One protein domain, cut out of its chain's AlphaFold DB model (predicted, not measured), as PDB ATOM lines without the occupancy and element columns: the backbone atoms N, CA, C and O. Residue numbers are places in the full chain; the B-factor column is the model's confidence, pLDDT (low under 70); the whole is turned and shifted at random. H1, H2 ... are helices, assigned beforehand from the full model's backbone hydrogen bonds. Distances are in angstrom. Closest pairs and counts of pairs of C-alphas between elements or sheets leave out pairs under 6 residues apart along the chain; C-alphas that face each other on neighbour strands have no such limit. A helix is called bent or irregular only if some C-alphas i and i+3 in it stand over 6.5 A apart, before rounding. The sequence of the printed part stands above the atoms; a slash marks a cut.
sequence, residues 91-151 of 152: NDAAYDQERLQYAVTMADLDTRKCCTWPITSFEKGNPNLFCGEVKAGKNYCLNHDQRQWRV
ATOM      1  N   ASN A  91      49.757  -7.990-113.568       79.19
ATOM      2  CA  ASN A  91      49.234  -8.071-112.202       79.19
ATOM      3  C   ASN A  91      49.865  -9.223-111.403       79.19
ATOM      4  O   ASN A  91      50.001  -9.110-110.191       79.19
ATOM      5  N   ASP A  92      50.289 -10.308-112.062       83.25
ATOM      6  CA  ASP A  92      50.997 -11.407-111.388       83.25
ATOM      7  C   ASP A  92      52.388 -10.970-110.913       83.25
ATOM      8  O   ASP A  92      52.776 -11.270-109.788       83.25
ATOM      9  N   ALA A  93      53.124 -10.240-111.758       84.38
ATOM     10  CA  ALA A  93      54.442  -9.716-111.408       84.38
ATOM     11  C   ALA A  93      54.357  -8.657-110.297       84.38
ATOM     12  O   ALA A  93      55.156  -8.685-109.363       84.38
ATOM     13  N   ALA A  94      53.358  -7.770-110.359       87.00
ATOM     14  CA  ALA A  94      53.100  -6.796-109.300       87.00
ATOM     15  C   ALA A  94      52.785  -7.484-107.960       87.00
ATOM     16  O   ALA A  94      53.352  -7.120-106.932       87.00
ATOM     17  N   TYR A  95      51.956  -8.536-107.986       89.38
ATOM     18  CA  TYR A  95      51.657  -9.328-106.794       89.38
ATOM     19  C   TYR A  95      52.911  -9.969-106.195       89.38
ATOM     20  O   TYR A  95      53.133  -9.889-104.991       89.38
ATOM     21  N   ASP A  96      53.748 -10.594-107.025       89.12
ATOM     22  CA  ASP A  96      54.999 -11.210-106.575       89.12
ATOM     23  C   ASP A  96      55.939 -10.175-105.932       89.12
ATOM     24  O   ASP A  96      56.544 -10.451-104.894       89.12
ATOM     25  N   GLN A  97      56.017  -8.968-106.501       88.31
ATOM     26  CA  GLN A  97      56.839  -7.877-105.981       88.31
ATOM     27  C   GLN A  97      56.336  -7.361-104.626       88.31
ATOM     28  O   GLN A  97      57.130  -7.196-103.701       88.31
ATOM     29  N   GLU A  98      55.026  -7.160-104.469       88.81
ATOM     30  CA  GLU A  98      54.429  -6.799-103.176       88.81
ATOM     31  C   GLU A  98      54.644  -7.893-102.130       88.81
ATOM     32  O   GLU A  98      54.812  -7.609-100.940       88.81
ATOM     33  N   ARG A  99      54.651  -9.157-102.565       90.38
ATOM     34  CA  ARG A  99      54.784 -10.300-101.666       90.38
ATOM     35  C   ARG A  99      56.222 -10.619-101.285       90.38
ATOM     36  O   ARG A  99      56.418 -11.278-100.266       90.38
ATOM     37  N   LEU A 100      57.205 -10.078-102.005       89.19
ATOM     38  CA  LEU A 100      58.632 -10.227-101.714       89.19
ATOM     39  C   LEU A 100      58.993  -9.817-100.276       89.19
ATOM     40  O   LEU A 100      59.803 -10.483 -99.641       89.19
ATOM     41  N   GLN A 101      58.343  -8.784 -99.729       88.69
ATOM     42  CA  GLN A 101      58.584  -8.307 -98.355       88.69
ATOM     43  C   GLN A 101      58.181  -9.319 -97.264       88.69
ATOM     44  O   GLN A 101      58.646  -9.237 -96.132       88.69
ATOM     45  N   TYR A 102      57.295 -10.257 -97.599       90.62
ATOM     46  CA  TYR A 102      56.803 -11.302 -96.701       90.62
ATOM     47  C   TYR A 102      57.298 -12.688 -97.113       90.62
ATOM     48  O   TYR A 102      56.842 -13.696 -96.570       90.62
ATOM     49  N   ALA A 103      58.165 -12.742 -98.122       91.19
ATOM     50  CA  ALA A 103      58.638 -13.988 -98.663       91.19
ATOM     51  C   ALA A 103      59.590 -14.657 -97.667       91.19
ATOM     52  O   ALA A 103      60.406 -14.009 -97.012       91.19
ATOM     53  N   VAL A 104      59.466 -15.972 -97.555       91.50
ATOM     54  CA  VAL A 104      60.225 -16.786 -96.605       91.50
ATOM     55  C   VAL A 104      61.256 -17.630 -97.333       91.50
ATOM     56  O   VAL A 104      61.062 -18.018 -98.488       91.50
ATOM     57  N   THR A 105      62.356 -17.936 -96.652       92.19
ATOM     58  CA  THR A 105      63.363 -18.861 -97.175       92.19
ATOM     59  C   THR A 105      62.840 -20.298 -97.143       92.19
ATOM     60  O   THR A 105      61.867 -20.609 -96.456       92.19
ATOM     61  N   MET A 106      63.514 -21.212 -97.846       89.19
ATOM     62  CA  MET A 106      63.196 -22.644 -97.764       89.19
ATOM     63  C   MET A 106      63.267 -23.192 -96.326       89.19
ATOM     64  O   MET A 106      62.517 -24.107 -96.000       89.19
ATOM     65  N   ALA A 107      64.154 -22.651 -95.483       89.69
ATOM     66  CA  ALA A 107      64.333 -23.111 -94.107       89.69
ATOM     67  C   ALA A 107      63.149 -22.725 -93.205       89.69
ATOM     68  O   ALA A 107      62.740 -23.519 -92.360       89.69
ATOM     69  N   ASP A 108      62.565 -21.547 -93.432       90.06
ATOM     70  CA  ASP A 108      61.485 -20.992 -92.604       90.06
ATOM     71  C   ASP A 108      60.080 -21.317 -93.146       90.06
ATOM     72  O   ASP A 108      59.059 -20.977 -92.542       90.06
ATOM     73  N   LEU A 109      60.001 -21.972 -94.306       91.44
ATOM     74  CA  LEU A 109      58.746 -22.275 -94.983       91.44
ATOM     75  C   LEU A 109      58.047 -23.506 -94.381       91.44
ATOM     76  O   LEU A 109      58.436 -24.651 -94.622       91.44
ATOM     77  N   ASP A 110      56.909 -23.297 -93.713       92.31
ATOM     78  CA  ASP A 110      55.984 -24.391 -93.381       92.31
ATOM     79  C   ASP A 110      55.234 -24.846 -94.645       92.31
ATOM     80  O   ASP A 110      54.166 -24.339 -94.990       92.31
ATOM     81  N   THR A 111      55.777 -25.844 -95.342       89.81
ATOM     82  CA  THR A 111      55.198 -26.401 -96.583       89.81
ATOM     83  C   THR A 111      53.750 -26.889 -96.443       89.81
ATOM     84  O   THR A 111      53.000 -26.935 -97.429       89.81
ATOM     85  N   ARG A 112      53.302 -27.234 -95.228       88.50
ATOM     86  CA  ARG A 112      51.923 -27.682 -94.995       88.50
ATOM     87  C   ARG A 112      50.963 -26.502 -94.970       88.50
ATOM     88  O   ARG A 112      49.866 -26.612 -95.524       88.50
ATOM     89  N   LYS A 113      51.380 -25.371 -94.401       90.81
ATOM     90  CA  LYS A 113      50.507 -24.218 -94.138       90.81
ATOM     91  C   LYS A 113      50.759 -23.001 -95.016       90.81
ATOM     92  O   LYS A 113      49.864 -22.173 -95.101       90.81
ATOM     93  N   CYS A 114      51.901 -22.898 -95.686       93.62
ATOM     94  CA  CYS A 114      52.329 -21.688 -96.389       93.62
ATOM     95  C   CYS A 114      52.567 -21.931 -97.881       93.62
ATOM     96  O   CYS A 114      53.024 -22.998 -98.290       93.62
ATOM     97  N   CYS A 115      52.231 -20.944 -98.706       94.06
ATOM     98  CA  CYS A 115      52.338 -21.008-100.153       94.06
ATOM     99  C   CYS A 115      53.784 -21.254-100.588       94.06
ATOM    100  O   CYS A 115      54.682 -20.470-100.283       94.06
ATOM    101  N   THR A 116      53.984 -22.327-101.350       93.50
ATOM    102  CA  THR A 116      55.305 -22.768-101.808       93.50
ATOM    103  C   THR A 116      55.656 -22.241-103.203       93.50
ATOM    104  O   THR A 116      56.487 -22.826-103.894       93.50
ATOM    105  N   TRP A 117      55.000 -21.166-103.658       92.19
ATOM    106  CA  TRP A 117      55.285 -20.575-104.965       92.19
ATOM    107  C   TRP A 117      56.627 -19.833-104.918       92.19
ATOM    108  O   TRP A 117      56.795 -18.989-104.030       92.19
ATOM    109  N   PRO A 118      57.574 -20.125-105.828       91.81
ATOM    110  CA  PRO A 118      58.844 -19.414-105.886       91.81
ATOM    111  C   PRO A 118      58.619 -17.998-106.430       91.81
ATOM    112  O   PRO A 118      58.126 -17.831-107.546       91.81
ATOM    113  N   ILE A 119      58.944 -16.980-105.630       88.69
ATOM    114  CA  ILE A 119      58.825 -15.568-106.034       88.69
ATOM    115  C   ILE A 119      60.096 -15.119-106.748       88.69
ATOM    116  O   ILE A 119      60.038 -14.492-107.803       88.69
ATOM    117  N   THR A 120      61.251 -15.456-106.184       83.19
ATOM    118  CA  THR A 120      62.545 -15.193-106.806       83.19
ATOM    119  C   THR A 120      63.013 -16.439-107.540       83.19
ATOM    120  O   THR A 120      62.891 -17.565-107.053       83.19
ATOM    121  N   SER A 121      63.550 -16.240-108.742       66.25
ATOM    122  CA  SER A 121      64.290 -17.299-109.423       66.25
ATOM    123  C   SER A 121      65.681 -17.412-108.806       66.25
ATOM    124  O   SER A 121      66.236 -16.417-108.332       66.25
ATOM    125  N   PHE A 122      66.249 -18.619-108.838       58.12
ATOM    126  CA  PHE A 122      67.631 -18.902-108.445       58.12
ATOM    127  C   PHE A 122      68.610 -18.287-109.460       58.12
ATOM    128  O   PHE A 122      69.299 -18.980-110.204       58.12
ATOM    129  N   GLU A 123      68.628 -16.962-109.556       64.69
ATOM    130  CA  GLU A 123      69.700 -16.235-110.220       64.69
ATOM    131  C   GLU A 123      70.863 -16.082-109.237       64.69
ATOM    132  O   GLU A 123      70.653 -15.959-108.029       64.69
ATOM    133  N   LYS A 124      72.100 -16.137-109.745       52.91
ATOM    134  CA  LYS A 124      73.325 -16.141-108.929       52.91
ATOM    135  C   LYS A 124      73.343 -14.954-107.955       52.91
ATOM    136  O   LYS A 124      73.661 -13.839-108.352       52.91
ATOM    137  N   GLY A 125      73.045 -15.227-106.684       61.16
ATOM    138  CA  GLY A 125      73.069 -14.252-105.590       61.16
ATOM    139  C   GLY A 125      71.711 -13.960-104.948       61.16
ATOM    140  O   GLY A 125      71.690 -13.414-103.849       61.16
ATOM    141  N   ASN A 126      70.593 -14.362-105.562       67.62
ATOM    142  CA  ASN A 126      69.274 -14.178-104.965       67.62
ATOM    143  C   ASN A 126      68.916 -15.356-104.041       67.62
ATOM    144  O   ASN A 126      69.050 -16.516-104.444       67.62
ATOM    145  N   PRO A 127      68.440 -15.097-102.808       76.25
ATOM    146  CA  PRO A 127      67.921 -16.156-101.954       76.25
ATOM    147  C   PRO A 127      66.695 -16.809-102.610       76.25
ATOM    148  O   PRO A 127      65.879 -16.128-103.232       76.25
ATOM    149  N   ASN A 128      66.558 -18.131-102.453       84.75
ATOM    150  CA  ASN A 128      65.355 -18.868-102.852       84.75
ATOM    151  C   ASN A 128      64.203 -18.484-101.920       84.75
ATOM    152  O   ASN A 128      64.077 -19.044-100.825       84.75
ATOM    153  N   LEU A 129      63.402 -17.508-102.345       91.31
ATOM    154  CA  LEU A 129      62.289 -16.979-101.573       91.31
ATOM    155  C   LEU A 129      60.962 -17.513-102.104       91.31
ATOM    156  O   LEU A 129      60.689 -17.533-103.308       91.31
ATOM    157  N   PHE A 130      60.117 -17.914-101.164       93.44
ATOM    158  CA  PHE A 130      58.793 -18.460-101.406       93.44
ATOM    159  C   PHE A 130      57.729 -17.511-100.881       93.44
ATOM    160  O   PHE A 130      57.939 -16.819 -99.889       93.44
ATOM    161  N   CYS A 131      56.558 -17.523-101.514       93.69
ATOM    162  CA  CYS A 131      55.450 -16.638-101.166       93.69
ATOM    163  C   CYS A 131      55.079 -16.633 -99.678       93.69
ATOM    164  O   CYS A 131      54.760 -15.571 -99.148       93.69
ATOM    165  N   GLY A 132      55.097 -17.783 -98.999       92.38
ATOM    166  CA  GLY A 132      54.925 -17.834 -97.542       92.38
ATOM    167  C   GLY A 132      53.504 -17.549 -97.041       92.38
ATOM    168  O   GLY A 132      53.227 -17.719 -95.859       92.38
ATOM    169  N   GLU A 133      52.573 -17.173 -97.917       93.06
ATOM    170  CA  GLU A 133      51.197 -16.863 -97.542       93.06
ATOM    171  C   GLU A 133      50.439 -18.085 -97.013       93.06
ATOM    172  O   GLU A 133      50.460 -19.157 -97.621       93.06
ATOM    173  N   VAL A 134      49.726 -17.916 -95.898       91.56
ATOM    174  CA  VAL A 134      48.973 -19.005 -95.269       91.56
ATOM    175  C   VAL A 134      47.859 -19.500 -96.197       91.56
ATOM    176  O   VAL A 134      47.050 -18.725 -96.707       91.56
ATOM    177  N   LYS A 135      47.803 -20.818 -96.403       88.06
ATOM    178  CA  LYS A 135      46.870 -21.502 -97.305       88.06
ATOM    179  C   LYS A 135      45.988 -22.497 -96.561       88.06
ATOM    180  O   LYS A 135      46.434 -23.236 -95.685       88.06
ATOM    181  N   ALA A 136      44.733 -22.593 -96.992       82.00
ATOM    182  CA  ALA A 136      43.781 -23.585 -96.503       82.00
ATOM    183  C   ALA A 136      43.958 -24.931 -97.237       82.00
ATOM    184  O   ALA A 136      43.135 -25.325 -98.061       82.00
ATOM    185  N   GLY A 137      45.073 -25.620 -96.983       79.00
ATOM    186  CA  GLY A 137      45.289 -27.021 -97.382       79.00
ATOM    187  C   GLY A 137      45.677 -27.298 -98.844       79.00
ATOM    188  O   GLY A 137      46.021 -28.433 -99.161       79.00
ATOM    189  N   LYS A 138      45.672 -26.299 -99.735       83.50
ATOM    190  CA  LYS A 138      46.276 -26.393-101.086       83.50
ATOM    191  C   LYS A 138      47.800 -26.256-101.016       83.50
ATOM    192  O   LYS A 138      48.304 -26.061 -99.926       83.50
ATOM    193  N   ASN A 139      48.546 -26.331-102.124       87.00
ATOM    194  CA  ASN A 139      50.001 -26.045-102.150       87.00
ATOM    195  C   ASN A 139      50.320 -24.549-102.310       87.00
ATOM    196  O   ASN A 139      51.339 -24.068-101.815       87.00
ATOM    197  N   TYR A 140      49.397 -23.804-102.916       92.56
ATOM    198  CA  TYR A 140      49.559 -22.390-103.223       92.56
ATOM    199  C   TYR A 140      48.412 -21.549-102.654       92.56
ATOM    200  O   TYR A 140      47.337 -22.074-102.345       92.56
ATOM    201  N   CYS A 141      48.646 -20.243-102.497       92.00
ATOM    202  CA  CYS A 141      47.588 -19.285-102.202       92.00
ATOM    203  C   CYS A 141      46.662 -19.118-103.416       92.00
ATOM    204  O   CYS A 141      46.965 -19.587-104.513       92.00
ATOM    205  N   LEU A 142      45.525 -18.438-103.244       88.62
ATOM    206  CA  LEU A 142      44.533 -18.290-104.318       88.62
ATOM    207  C   LEU A 142      45.107 -17.651-105.588       88.62
ATOM    208  O   LEU A 142      44.687 -18.021-106.684       88.62
ATOM    209  N   ASN A 143      46.046 -16.710-105.449       89.81
ATOM    210  CA  ASN A 143      46.654 -16.033-106.591       89.81
ATOM    211  C   ASN A 143      47.574 -16.975-107.383       89.81
ATOM    212  O   ASN A 143      47.435 -17.120-108.598       89.81
ATOM    213  N   HIS A 144      48.470 -17.673-106.686       91.31
ATOM    214  CA  HIS A 144      49.428 -18.588-107.306       91.31
ATOM    215  C   HIS A 144      48.797 -19.900-107.789       91.31
ATOM    216  O   HIS A 144      49.216 -20.417-108.818       91.31
ATOM    217  N   ASP A 145      47.735 -20.385-107.139       89.31
ATOM    218  CA  ASP A 145      46.925 -21.515-107.623       89.31
ATOM    219  C   ASP A 145      46.313 -21.177-108.995       89.31
ATOM    220  O   ASP A 145      46.491 -21.911-109.958       89.31
ATOM    221  N   GLN A 146      45.682 -20.005-109.139       85.94
ATOM    222  CA  GLN A 146      45.127 -19.558-110.427       85.94
ATOM    223  C   GLN A 146      46.198 -19.338-111.498       85.94
ATOM    224  O   GLN A 146      45.959 -19.595-112.679       85.94
ATOM    225  N   ARG A 147      47.378 -18.848-111.108       86.38
ATOM    226  CA  ARG A 147      48.505 -18.682-112.030       86.38
ATOM    227  C   ARG A 147      49.012 -20.026-112.540       86.38
ATOM    228  O   ARG A 147      49.237 -20.136-113.739       86.38
ATOM    229  N   GLN A 148      49.116 -21.040-111.679       82.56
ATOM    230  CA  GLN A 148      49.538 -22.386-112.073       82.56
ATOM    231  C   GLN A 148      48.674 -22.950-113.210       82.56
ATOM    232  O   GLN A 148      49.203 -23.481-114.180       82.56
ATOM    233  N   TRP A 149      47.351 -22.786-113.119       78.12
ATOM    234  CA  TRP A 149      46.403 -23.321-114.104       78.12
ATOM    235  C   TRP A 149      46.336 -22.541-115.426       78.12
ATOM    236  O   TRP A 149      45.759 -23.044-116.383       78.12
ATOM    237  N   ARG A 150      46.909 -21.330-115.512       70.06
ATOM    238  CA  ARG A 150      46.942 -20.532-116.756       70.06
ATOM    239  C   ARG A 150      48.112 -20.863-117.684       70.06
ATOM    240  O   ARG A 150      48.111 -20.403-118.819       70.06
ATOM    241  N   VAL A 151      49.117 -21.593-117.202       58.06
ATOM    242  CA  VAL A 151      50.332 -21.941-117.968       58.06
ATOM    243  C   VAL A 151      50.222 -23.353-118.582       58.06
ATOM    244  O   VAL A 151      51.234 -23.951-118.931       58.06
TER     245      VAL A 151
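AT A GLANCE: This is residues 91 to 151 of the 152 residues of an uncharacterized protein of bacterium (UniProt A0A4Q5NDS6). With little regular structure, this domain is mostly a long looped stretch, residues 103 to 141, with the short helices H1 and H2 at its two ends. A loop around Lys 124 reaches to one end of the longest axis. The printed part has 61 residues, with two named helices, H1 then H2, holding 21 of them, and no named strand; the class is all helix. It is compact, with a radius of gyration of the C-alphas of 11.0 A and spans of 30 by 25 by 19 A.

HOW THE PARTS SIT: H1, residues 91 to 102, is close but not clearly touching H2, residues 142 to 150; their closest C-alphas, of Asp 92 and Arg 147, are 7.7 A apart. They run opposite ways at a steep tilt of 41 degrees. Residues 104 to 105 pair antiparallel with residues 129 to 130. Every O i to N i+4 pair is within hydrogen-bond range in H2, and 6 of 8 in H1.

IN THESE COORDINATES: H1 runs 17.6 A from C-alpha 91 at (49.234, -8.071, -112.202); it is only just irregular, with C-alphas 98 and 101 6.54 A apart. H2 runs 12.9 A to C-alpha 150 at (46.942, -20.532, -116.756).

THE WHOLE: The farthest C-alphas, of Lys 124 and Ala 136, are 32.9 A apart. The printed part has no cut, and the link from H1 to H2 is long, with 39 residues. Mean pLDDT of the printed part is 85.1; residues 121 to 126 and 151 are under 70.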